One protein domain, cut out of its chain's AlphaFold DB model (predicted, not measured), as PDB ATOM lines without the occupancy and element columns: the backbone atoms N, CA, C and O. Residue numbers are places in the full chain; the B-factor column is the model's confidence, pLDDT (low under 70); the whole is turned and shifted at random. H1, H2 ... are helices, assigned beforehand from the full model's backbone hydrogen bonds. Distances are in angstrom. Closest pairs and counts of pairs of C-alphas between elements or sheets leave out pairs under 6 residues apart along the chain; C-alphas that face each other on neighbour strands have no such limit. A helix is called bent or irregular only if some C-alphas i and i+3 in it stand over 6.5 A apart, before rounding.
ATOM      1  N   ASP A 629     148.883 113.545 140.874       82.12
ATOM      2  CA  ASP A 629     148.089 112.591 141.662       82.12
ATOM      3  C   ASP A 629     147.448 113.244 142.913       82.12
ATOM      4  O   ASP A 629     146.864 112.574 143.764       82.12
ATOM      5  N   GLY A 630     147.526 114.579 143.013       81.44
ATOM      6  CA  GLY A 630     147.021 115.395 144.117       81.44
ATOM      7  C   GLY A 630     148.052 115.658 145.231       81.44
ATOM      8  O   GLY A 630     148.962 114.859 145.445       81.44
ATOM      9  N   PRO A 631     147.900 116.757 146.003       77.50
ATOM     10  CA  PRO A 631     148.890 117.204 146.999       77.50
ATOM     11  C   PRO A 631     149.057 116.266 148.209       77.50
ATOM     12  O   PRO A 631     150.013 116.398 148.969       77.50
ATOM     13  N   GLY A 632     148.126 115.326 148.410       76.25
ATOM     14  CA  GLY A 632     148.243 114.259 149.414       76.25
ATOM     15  C   GLY A 632     149.042 113.037 148.939       76.25
ATOM     16  O   GLY A 632     149.440 112.226 149.768       76.25
ATOM     17  N   ALA A 633     149.284 112.905 147.629       86.69
ATOM     18  CA  ALA A 633     150.056 111.816 147.023       86.69
ATOM     19  C   ALA A 633     151.500 112.223 146.668       86.69
ATOM     20  O   ALA A 633     152.315 111.369 146.320       86.69
ATOM     21  N   THR A 634     151.833 113.515 146.762       92.94
ATOM     22  CA  THR A 634     153.187 114.040 146.546       92.94
ATOM     23  C   THR A 634     154.188 113.357 147.482       92.94
ATOM     24  O   THR A 634     154.061 113.427 148.701       92.94
ATOM     25  N   THR A 635     155.219 112.712 146.932       95.44
ATOM     26  CA  THR A 635     156.313 112.145 147.737       95.44
ATOM     27  C   THR A 635     157.308 113.226 148.160       95.44
ATOM     28  O   THR A 635     157.494 114.220 147.456       95.44
ATOM     29  N   ALA A 636     158.046 112.996 149.250       92.75
ATOM     30  CA  ALA A 636     159.117 113.900 149.682       92.75
ATOM     31  C   ALA A 636     160.182 114.147 148.588       92.75
ATOM     32  O   ALA A 636     160.736 115.238 148.501       92.75
ATOM     33  N   ALA A 637     160.421 113.181 147.691       92.75
ATOM     34  CA  ALA A 637     161.332 113.346 146.555       92.75
ATOM     35  C   ALA A 637     160.772 114.259 145.442       92.75
ATOM     36  O   ALA A 637     161.544 114.941 144.768       92.75
ATOM     37  N   GLN A 638     159.449 114.298 145.244       94.75
ATOM     38  CA  GLN A 638     158.792 115.284 144.375       94.75
ATOM     39  C   GLN A 638     158.777 116.667 145.040       94.75
ATOM     40  O   GLN A 638     159.176 117.643 144.407       94.75
ATOM     41  N   ALA A 639     158.397 116.740 146.321       94.75
ATOM     42  CA  ALA A 639     158.378 117.985 147.088       94.75
ATOM     43  C   ALA A 639     159.761 118.655 147.127       94.75
ATOM     44  O   ALA A 639     159.866 119.835 146.809       94.75
ATOM     45  N   ARG A 640     160.831 117.890 147.397       95.44
ATOM     46  CA  ARG A 640     162.224 118.372 147.367       95.44
ATOM     47  C   ARG A 640     162.601 119.006 146.032       95.44
ATOM     48  O   ARG A 640     163.104 120.116 146.021       95.44
ATOM     49  N   ARG A 641     162.291 118.350 144.906       94.31
ATOM     50  CA  ARG A 641     162.575 118.894 143.562       94.31
ATOM     51  C   ARG A 641     161.833 120.199 143.285       94.31
ATOM     52  O   ARG A 641     162.400 121.071 142.647       94.31
ATOM     53  N   VAL A 642     160.586 120.330 143.744       94.25
ATOM     54  CA  VAL A 642     159.830 121.588 143.623       94.25
ATOM     55  C   VAL A 642     160.438 122.671 144.513       94.25
ATOM     56  O   VAL A 642     160.638 123.781 144.046       94.25
ATOM     57  N   ILE A 643     160.760 122.348 145.766       95.81
ATOM     58  CA  ILE A 643     161.322 123.285 146.746       95.81
ATOM     59  C   ILE A 643     162.708 123.782 146.308       95.81
ATOM     60  O   ILE A 643     162.914 124.987 146.233       95.81
ATOM     61  N   ASP A 644     163.618 122.892 145.905       94.19
ATOM     62  CA  ASP A 644     164.949 123.267 145.402       94.19
ATOM     63  C   ASP A 644     164.849 124.075 144.071       94.19
ATOM     64  O   ASP A 644     165.652 124.976 143.808       94.19
ATOM     65  N   ALA A 645     163.825 123.821 143.238       92.50
ATOM     66  CA  ALA A 645     163.535 124.595 142.018       92.50
ATOM     67  C   ALA A 645     162.831 125.948 142.269       92.50
ATOM     68  O   ALA A 645     162.812 126.799 141.378       92.50
ATOM     69  N   LEU A 646     162.236 126.146 143.451       93.94
ATOM     70  CA  LEU A 646     161.710 127.434 143.915       93.94
ATOM     71  C   LEU A 646     162.820 128.276 144.546       93.94
ATOM     72  O   LEU A 646     162.900 129.468 144.276       93.94
ATOM     73  N   ASP A 647     163.691 127.652 145.340       94.06
ATOM     74  CA  ASP A 647     164.802 128.309 146.037       94.06
ATOM     75  C   ASP A 647     165.826 128.878 145.043       94.06
ATOM     76  O   ASP A 647     166.197 130.045 145.118       94.06
ATOM     77  N   SER A 648     166.143 128.122 143.985       92.56
ATOM     78  CA  SER A 648     166.948 128.604 142.846       92.56
ATOM     79  C   SER A 648     166.294 129.710 141.992       92.56
ATOM     80  O   SER A 648     166.919 130.191 141.046       92.56
ATOM     81  N   ARG A 649     165.061 130.123 142.311       92.19
ATOM     82  CA  ARG A 649     164.331 131.244 141.690       92.19
ATOM     83  C   ARG A 649     163.825 132.267 142.711       92.19
ATOM     84  O   ARG A 649     163.026 133.120 142.352       92.19
ATOM     85  N   ARG A 650     164.242 132.187 143.978       93.25
ATOM     86  CA  ARG A 650     163.664 132.948 145.099       93.25
ATOM     87  C   ARG A 650     163.572 134.461 144.850       93.25
ATOM     88  O   ARG A 650     162.584 135.073 145.243       93.25
ATOM     89  N   ASP A 651     164.576 135.022 144.180       92.25
ATOM     90  CA  ASP A 651     164.720 136.464 143.943       92.25
ATOM     91  C   ASP A 651     164.215 136.911 142.552       92.25
ATOM     92  O   ASP A 651     164.304 138.087 142.194       92.25
ATOM     93  N   ASP A 652     163.673 135.985 141.752       91.00
ATOM     94  CA  ASP A 652     163.078 136.287 140.448       91.00
ATOM     95  C   ASP A 652     161.725 137.024 140.593       91.00
ATOM     96  O   ASP A 652     160.943 136.730 141.503       91.00
ATOM     97  N   PRO A 653     161.344 137.900 139.643       89.19
ATOM     98  CA  PRO A 653     159.978 138.415 139.559       89.19
ATOM     99  C   PRO A 653     158.981 137.315 139.158       89.19
ATOM    100  O   PRO A 653     159.330 136.351 138.473       89.19
ATOM    101  N   LEU A 654     157.697 137.508 139.475       88.31
ATOM    102  CA  LEU A 654     156.601 136.586 139.132       88.31
ATOM    103  C   LEU A 654     156.574 136.186 137.642       88.31
ATOM    104  O   LEU A 654     156.231 135.052 137.310       88.31
ATOM    105  N   SER A 655     156.978 137.088 136.745       82.44
ATOM    106  CA  SER A 655     157.068 136.837 135.300       82.44
ATOM    107  C   SER A 655     158.154 135.829 134.893       82.44
ATOM    108  O   SER A 655     158.068 135.256 133.810       82.44
ATOM    109  N   SER A 656     159.143 135.522 135.741       81.56
ATOM    110  CA  SER A 656     160.047 134.381 135.504       81.56
ATOM    111  C   SER A 656     159.308 133.051 135.666       81.56
ATOM    112  O   SER A 656     159.569 132.103 134.923       81.56
ATOM    113  N   LEU A 657     158.340 132.970 136.586       76.75
ATOM    114  CA  LEU A 657     157.558 131.750 136.814       76.75
ATOM    115  C   LEU A 657     156.630 131.427 135.624       76.75
ATOM    116  O   LEU A 657     156.154 130.298 135.494       76.75
ATOM    117  N   GLU A 658     156.415 132.392 134.724       67.69
ATOM    118  CA  GLU A 658     155.696 132.236 133.454       67.69
ATOM    119  C   GLU A 658     156.535 131.545 132.358       67.69
ATOM    120  O   GLU A 658     155.990 131.210 131.304       67.69
ATOM    121  N   SER A 659     157.841 131.301 132.575       54.50
ATOM    122  CA  SER A 659     158.818 130.867 131.556       54.50
ATOM    123  C   SER A 659     158.579 129.450 130.987       54.50
ATOM    124  O   SER A 659     159.340 128.518 131.255       54.50
ATOM    125  N   GLY A 660     157.527 129.288 130.182       56.69
ATOM    126  CA  GLY A 660     157.217 128.090 129.391       56.69
ATOM    127  C   GLY A 660     155.763 127.615 129.466       56.69
ATOM    128  O   GLY A 660     155.326 126.885 128.578       56.69
ATOM    129  N   SER A 661     154.988 128.026 130.478       55.78
ATOM    130  CA  SER A 661     153.632 127.499 130.698       55.78
ATOM    131  C   SER A 661     152.543 128.494 130.305       55.78
ATOM    132  O   SER A 661     152.526 129.630 130.765       55.78
ATOM    133  N   ALA A 662     151.560 128.042 129.527       57.25
ATOM    134  CA  ALA A 662     150.368 128.828 129.218       57.25
ATOM    135  C   ALA A 662     149.301 128.736 130.333       57.25
ATOM    136  O   ALA A 662     148.113 128.597 130.030       57.25
ATOM    137  N   GLN A 663     149.704 128.736 131.608       62.84
ATOM    138  CA  GLN A 663     148.804 128.796 132.765       62.84
ATOM    139  C   GLN A 663     148.919 130.159 133.453       62.84
ATOM    140  O   GLN A 663     149.969 130.786 133.457       62.84
ATOM    141  N   ASP A 664     147.810 130.609 134.032       77.81
ATOM    142  CA  ASP A 664     147.723 131.870 134.765       77.81
ATOM    143  C   ASP A 664     148.604 131.845 136.043       77.81
ATOM    144  O   ASP A 664     148.455 130.908 136.837       77.81
ATOM    145  N   PRO A 665     149.474 132.851 136.285       81.50
ATOM    146  CA  PRO A 665     150.342 132.952 137.464       81.50
ATOM    147  C   PRO A 665     149.650 132.674 138.797       81.50
ATOM    148  O   PRO A 665     150.163 131.893 139.605       81.50
ATOM    149  N   SER A 666     148.438 133.204 138.999       86.75
ATOM    150  CA  SER A 666     147.653 132.976 140.217       86.75
ATOM    151  C   SER A 666     147.379 131.488 140.458       86.75
ATOM    152  O   SER A 666     147.172 131.056 141.592       86.75
ATOM    153  N   THR A 667     147.331 130.667 139.408       83.25
ATOM    154  CA  THR A 667     147.159 129.207 139.488       83.25
ATOM    155  C   THR A 667     148.459 128.505 139.883       83.25
ATOM    156  O   THR A 667     148.431 127.634 140.756       83.25
ATOM    157  N   THR A 668     149.599 128.921 139.324       86.19
ATOM    158  CA  THR A 668     150.933 128.416 139.699       86.19
ATOM    159  C   THR A 668     151.256 128.745 141.160       86.19
ATOM    160  O   THR A 668     151.600 127.843 141.924       86.19
ATOM    161  N   LEU A 669     151.020 129.985 141.607       90.38
ATOM    162  CA  LEU A 669     151.212 130.393 143.007       90.38
ATOM    163  C   LEU A 669     150.303 129.635 143.984       90.38
ATOM    164  O   LEU A 669     150.748 129.234 145.061       90.38
ATOM    165  N   ARG A 670     149.044 129.360 143.609       87.00
ATOM    166  CA  ARG A 670     148.141 128.520 144.420       87.00
ATOM    167  C   ARG A 670     148.654 127.083 144.561       87.00
ATOM    168  O   ARG A 670     148.530 126.518 145.644       87.00
ATOM    169  N   ARG A 671     149.249 126.505 143.510       88.94
ATOM    170  CA  ARG A 671     149.888 125.174 143.558       88.94
ATOM    171  C   ARG A 671     151.123 125.171 144.465       88.94
ATOM    172  O   ARG A 671     151.233 124.294 145.318       88.94
ATOM    173  N   ILE A 672     151.989 126.179 144.332       92.94
ATOM    174  CA  ILE A 672     153.181 126.373 145.174       92.94
ATOM    175  C   ILE A 672     152.789 126.476 146.654       92.94
ATOM    176  O   ILE A 672     153.281 125.698 147.467       92.94
ATOM    177  N   ARG A 673     151.846 127.364 147.008       93.06
ATOM    178  CA  ARG A 673     151.428 127.568 148.407       93.06
ATOM    179  C   ARG A 673     150.879 126.294 149.059       93.06
ATOM    180  O   ARG A 673     151.173 126.057 150.223       93.06
ATOM    181  N   VAL A 674     150.120 125.464 148.337       89.81
ATOM    182  CA  VAL A 674     149.614 124.187 148.884       89.81
ATOM    183  C   VAL A 674     150.753 123.202 149.165       89.81
ATOM    184  O   VAL A 674     150.746 122.553 150.208       89.81
ATOM    185  N   LEU A 675     151.745 123.102 148.276       92.38
ATOM    186  CA  LEU A 675     152.886 122.202 148.472       92.38
ATOM    187  C   LEU A 675     153.795 122.668 149.620       92.38
ATOM    188  O   LEU A 675     154.247 121.833 150.403       92.38
ATOM    189  N   LEU A 676     154.020 123.979 149.753       93.69
ATOM    190  CA  LEU A 676     154.818 124.546 150.845       93.69
ATOM    191  C   LEU A 676     154.130 124.403 152.205       93.69
ATOM    192  O   LEU A 676     154.777 123.943 153.131       93.69
ATOM    193  N   VAL A 677     152.828 124.683 152.324       93.38
ATOM    194  CA  VAL A 677     152.096 124.501 153.596       93.38
ATOM    195  C   VAL A 677     152.131 123.037 154.063       93.38
ATOM    196  O   VAL A 677     152.322 122.764 155.245       93.38
ATOM    197  N   ASN A 678     152.022 122.076 153.140       88.19
ATOM    198  CA  ASN A 678     152.193 120.657 153.473       88.19
ATOM    199  C   ASN A 678     153.626 120.341 153.955       88.19
ATOM    200  O   ASN A 678     153.806 119.527 154.862       88.19
ATOM    201  N   ALA A 679     154.644 120.993 153.384       91.94
ATOM    202  CA  ALA A 679     156.032 120.859 153.820       91.94
ATOM    203  C   ALA A 679     156.281 121.497 155.200       91.94
ATOM    204  O   ALA A 679     156.877 120.841 156.048       91.94
ATOM    205  N   GLU A 680     155.772 122.711 155.452       91.94
ATOM    206  CA  GLU A 680     155.815 123.420 156.747       91.94
ATOM    207  C   GLU A 680     155.200 122.572 157.878       91.94
ATOM    208  O   GLU A 680     155.769 122.475 158.961       91.94
ATOM    209  N   PHE A 681     154.093 121.861 157.613       88.56
ATOM    210  CA  PHE A 681     153.496 120.897 158.555       88.56
ATOM    211  C   PHE A 681     154.277 119.571 158.705       88.56
ATOM    212  O   PHE A 681     153.765 118.612 159.286       88.56
ATOM    213  N   GLY A 682     155.505 119.481 158.188       88.25
ATOM    214  CA  GLY A 682     156.390 118.324 158.348       88.25
ATOM    215  C   GLY A 682     156.012 117.096 157.513       88.25
ATOM    216  O   GLY A 682     156.661 116.059 157.648       88.25
ATOM    217  N   GLN A 683     155.021 117.178 156.610       91.06
ATOM    218  CA  GLN A 683     154.531 116.025 155.826       91.06
ATOM    219  C   GLN A 683     155.634 115.365 154.973       91.06
ATOM    220  O   GLN A 683     155.532 114.190 154.619       91.06
ATOM    221  N   PHE A 684     156.697 116.110 154.654       93.44
ATOM    222  CA  PHE A 684     157.835 115.644 153.857       93.44
ATOM    223  C   PHE A 684     159.169 115.620 154.633       93.44
ATOM    224  O   PHE A 684     160.216 115.391 154.026       93.44
ATOM    225  N   GLY A 685     159.132 115.808 155.959       94.06
ATOM    226  CA  GLY A 685     160.295 115.809 156.854       94.06
ATOM    227  C   GLY A 685     160.966 117.177 157.046       94.06
ATOM    228  O   GLY A 685     160.851 118.079 156.214       94.06
ATOM    229  N   ASP A 686     161.693 117.306 158.155       89.88
ATOM    230  CA  ASP A 686     162.138 118.585 158.731       89.88
ATOM    231  C   ASP A 686     163.040 119.427 157.807       89.88
ATOM    232  O   ASP A 686     162.948 120.654 157.810       89.88
ATOM    233  N   GLU A 687     163.866 118.796 156.956       93.06
ATOM    234  CA  GLU A 687     164.690 119.516 155.961       93.06
ATOM    235  C   GLU A 687     163.818 120.318 154.977       93.06
ATOM    236  O   GLU A 687     164.180 121.417 154.560       93.06
ATOM    237  N   LEU A 688     162.653 119.774 154.611       94.50
ATOM    238  CA  LEU A 688     161.723 120.416 153.685       94.50
ATOM    239  C   LEU A 688     160.766 121.375 154.394       94.50
ATOM    240  O   LEU A 688     160.358 122.352 153.773       94.50
ATOM    241  N   ALA A 689     160.477 121.161 155.681       92.56
ATOM    242  CA  ALA A 689     159.787 122.150 156.509       92.56
ATOM    243  C   ALA A 689     160.618 123.438 156.627       92.56
ATOM    244  O   ALA A 689     160.133 124.515 156.286       92.56
ATOM    245  N   ALA A 690     161.901 123.322 156.993       92.31
ATOM    246  CA  ALA A 690     162.810 124.464 157.107       92.31
ATOM    247  C   ALA A 690     162.994 125.214 155.772       92.31
ATOM    248  O   ALA A 690     162.949 126.444 155.741       92.31
ATOM    249  N   LYS A 691     163.138 124.489 154.653       93.56
ATOM    250  CA  LYS A 691     163.213 125.105 153.317       93.56
ATOM    251  C   LYS A 691     161.904 125.777 152.888       93.56
ATOM    252  O   LYS A 691     161.941 126.811 152.221       93.56
ATOM    253  N   ALA A 692     160.749 125.224 153.260       94.75
ATOM    254  CA  ALA A 692     159.459 125.832 152.951       94.75
ATOM    255  C   ALA A 692     159.221 127.121 153.753       94.75
ATOM    256  O   ALA A 692     158.815 128.124 153.166       94.75
ATOM    257  N   GLU A 693     159.584 127.123 155.039       92.62
ATOM    258  CA  GLU A 693     159.606 128.312 155.903       92.62
ATOM    259  C   GLU A 693     160.443 129.438 155.257       92.62
ATOM    260  O   GLU A 693     159.964 130.564 155.105       92.62
ATOM    261  N   SER A 694     161.652 129.129 154.762       94.06
ATOM    262  CA  SER A 694     162.520 130.121 154.102       94.06
ATOM    263  C   SER A 694     162.000 130.639 152.752       94.06
ATOM    264  O   SER A 694     162.364 131.745 152.349       94.06
ATOM    265  N   LEU A 695     161.130 129.890 152.066       96.00
ATOM    266  CA  LEU A 695     160.493 130.308 150.808       96.00
ATOM    267  C   LEU A 695     159.267 131.213 151.012       96.00
ATOM    268  O   LEU A 695     158.774 131.804 150.044       96.00
ATOM    269  N   ARG A 696     158.766 131.352 152.249       92.25
ATOM    270  CA  ARG A 696     157.525 132.084 152.546       92.25
ATOM    271  C   ARG A 696     157.554 133.537 152.052       92.25
ATOM    272  O   ARG A 696     156.563 133.982 151.474       92.25
ATOM    273  N   GLY A 697     158.687 134.231 152.204       90.88
ATOM    274  CA  GLY A 697     158.858 135.625 151.769       90.88
ATOM    275  C   GLY A 697     158.729 135.816 150.252       90.88
ATOM    276  O   GLY A 697     157.950 136.653 149.802       90.88
ATOM    277  N   ALA A 698     159.393 134.980 149.445       92.19
ATOM    278  CA  ALA A 698     159.272 135.040 147.983       92.19
ATOM    279  C   ALA A 698     157.832 134.758 147.519       92.19
ATOM    280  O   ALA A 698     157.293 135.451 146.659       92.19
ATOM    281  N   VAL A 699     157.145 133.802 148.155       94.12
ATOM    282  CA  VAL A 699     155.739 133.503 147.841       94.12
ATOM    283  C   VAL A 699     154.786 134.616 148.291       94.12
ATOM    284  O   VAL A 699     153.740 134.800 147.658       94.12
ATOM    285  N   GLN A 700     155.106 135.375 149.342       92.69
ATOM    286  CA  GLN A 700     154.378 136.596 149.704       92.69
ATOM    287  C   GLN A 700     154.584 137.695 148.653       92.69
ATOM    288  O   GLN A 700     153.594 138.209 148.132       92.69
ATOM    289  N   GLU A 701     155.827 137.977 148.262       92.88
ATOM    290  CA  GLU A 701     156.155 138.991 147.250       92.88
ATOM    291  C   GLU A 701     155.533 138.665 145.882       92.88
ATOM    292  O   GLU A 701     154.851 139.501 145.290       92.88
ATOM    293  N   TRP A 702     155.619 137.416 145.417       94.31
ATOM    294  CA  TRP A 702     154.909 136.982 144.211       94.31
ATOM    295  C   TRP A 702     153.382 137.102 144.337       94.31
ATOM    296  O   TRP A 702     152.708 137.399 143.353       94.31
ATOM    297  N   THR A 703     152.810 136.916 145.535       92.88
ATOM    298  CA  THR A 703     151.368 137.142 145.763       92.88
ATOM    299  C   THR A 703     151.011 138.628 145.677       92.88
ATOM    300  O   THR A 703     149.946 138.966 145.153       92.88
ATOM    301  N   ARG A 704     151.891 139.525 146.144       93.94
ATOM    302  CA  ARG A 704     151.728 140.978 145.990       93.94
ATOM    303  C   ARG A 704     151.777 141.370 144.514       93.94
ATOM    304  O   ARG A 704     150.830 141.984 144.027       93.94
ATOM    305  N   GLN A 705     152.799 140.920 143.786       92.94
ATOM    306  CA  GLN A 705     152.944 141.153 142.343       92.94
ATOM    307  C   GLN A 705     151.744 140.618 141.541       92.94
ATOM    308  O   GLN A 705     151.275 141.285 140.620       92.94
ATOM    309  N   ASP A 706     151.192 139.455 141.907       93.00
ATOM    310  CA  ASP A 706     149.990 138.903 141.267       93.00
ATOM    311  C   ASP A 706     148.723 139.718 141.575       93.00
ATOM    312  O   ASP A 706     147.879 139.917 140.701       93.00
ATOM    313  N   THR A 707     148.603 140.241 142.798       89.81
ATOM    314  CA  THR A 707     147.488 141.117 143.192       89.81
ATOM    315  C   THR A 707     147.548 142.432 142.417       89.81
ATOM    316  O   THR A 707     146.586 142.786 141.740       89.81
ATOM    317  N   GLU A 708     148.713 143.089 142.385       90.75
ATOM    318  CA  GLU A 708     148.939 144.290 141.575       90.75
ATOM    319  C   GLU A 708     148.671 144.059 140.080       90.75
ATOM    320  O   GLU A 708     148.109 144.925 139.410       90.75
ATOM    321  N   ARG A 709     149.060 142.896 139.538       91.38
ATOM    322  CA  ARG A 709     148.782 142.494 138.148       91.38
ATOM    323  C   ARG A 709     147.277 142.412 137.885       91.38
ATOM    324  O   ARG A 709     146.812 142.912 136.863       91.38
ATOM    325  N   LEU A 710     146.522 141.800 138.798       87.19
ATOM    326  CA  LEU A 710     145.067 141.652 138.690       87.19
ATOM    327  C   LEU A 710     144.324 142.983 138.860       87.19
ATOM    328  O   LEU A 710     143.329 143.204 138.171       87.19
ATOM    329  N   ASP A 711     144.800 143.886 139.717       85.56
ATOM    330  CA  ASP A 711     144.193 145.211 139.885       85.56
ATOM    331  C   ASP A 711     144.497 146.138 138.700       85.56
ATOM    332  O   ASP A 711     143.566 146.709 138.130       85.56
ATOM    333  N   LYS A 712     145.729 146.144 138.175       86.25
ATOM    334  CA  LYS A 712     146.072 146.846 136.918       86.25
ATOM    335  C   LYS A 712     145.265 146.315 135.715       86.25
ATOM    336  O   LYS A 712     144.923 147.076 134.806       86.25
ATOM    337  N   GLN A 713     144.887 145.030 135.705       82.31
ATOM    338  CA  GLN A 713     143.958 144.456 134.712       82.31
ATOM    339  C   GLN A 713     142.496 144.911 134.896       82.31
ATOM    340  O   GLN A 713     141.775 145.035 133.908       82.31
ATOM    341  N   ARG A 714     142.051 145.197 136.128       79.19
ATOM    342  CA  ARG A 714     140.717 145.773 136.399       79.19
ATOM    343  C   ARG A 714     140.653 147.242 135.983       79.19
ATOM    344  O   ARG A 714     139.717 147.636 135.294       79.19
TER     345      ARG A 714
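What this domain is: This is residues 629 to 714 of the 1110 residues of an uncharacterized protein of Burkholderia sp. Bp9125 (UniProt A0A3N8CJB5). A long bent helix, H3, makes the long axis, and H2 folds back along it as the second leg of a helical hairpin, meeting first arm H3a near the tight link and then the nearer part of second arm H3b. H1 packs on H2 and H3a with residues 639 to 643, near the closed end of this hairpin, and a long loop runs from H1 to the beginning of H2 at its other end. The printed part has 86 residues with three named helices, H1, H2 and H3 in that order, and no named strand; its class is all helix. It is compact, with a radius of gyration of the C-alphas of 13.1 A, yet elongated, spanning 40 by 26 by 20 A.

Where its parts are: H3, residues 686 to 714, was assigned as one helix by its hydrogen bonds, but it is bent: C-alphas 694 and 697 are 7.0 A apart. Arm H3a, residues 686 to 694, is 12.4 A from first to last C-alpha and begins at C-alpha 686 (162.138, 118.585, 158.731). Arm H3b, residues 697 to 714, is 25.9 A long and ends at C-alpha 714 (140.717, 145.773, 136.399); residues 695 and 696 belong to neither arm. H2, residues 665 to 680, is 22.2 A long. H1, residues 636 to 647, is 15.9 A long and begins at C-alpha 636 (159.117, 113.900, 149.682).

How they stand to each other: H3a and H3b stand at a steep tilt of 45 degrees. H2 and H3a form a helical hairpin and run opposite ways at a steep tilt of 43 degrees; H2 touches H3a with residues 676 to 680 alone, and the closest C-alphas, of Glu 680 and Ala 689, are 4.2 A apart. H3b touches H2 with residues 699 to 706 alone, at a shallow tilt of 24 degrees, opposite ways; the closest C-alphas, of Ser 666 and Asp 706, are 6.5 A apart. H1 touches H3a with residues 639 to 643 alone, the same way at a shallow tilt of 27 degrees; the closest C-alphas, of Arg 640 and Leu 688, are 6.7 A apart. H1 and H2 only just touch, with 3 pairs of C-alphas within 8 A, the closest being Ala 639 and Leu 675 at 7.1 A; they run opposite ways at a steep tilt of 57 degrees. H1 and H3b are apart. The packing is part aligned, part crossed: two of the four touching pairs are at a shallow tilt. In H1, H2, H3a and H3b every O i to N i+4 pair is within hydrogen-bond range.

The domain as a whole: The two C-alphas farthest apart, those of Gly 685 and Arg 714, are 41.2 A apart. The printed part has no cut. The link from H1 to H2, residues 648 to 664, is long, and that from H2 to H3 is tight. The mean pLDDT of the printed part is 88.0, and residues 658 to 663 are under 70.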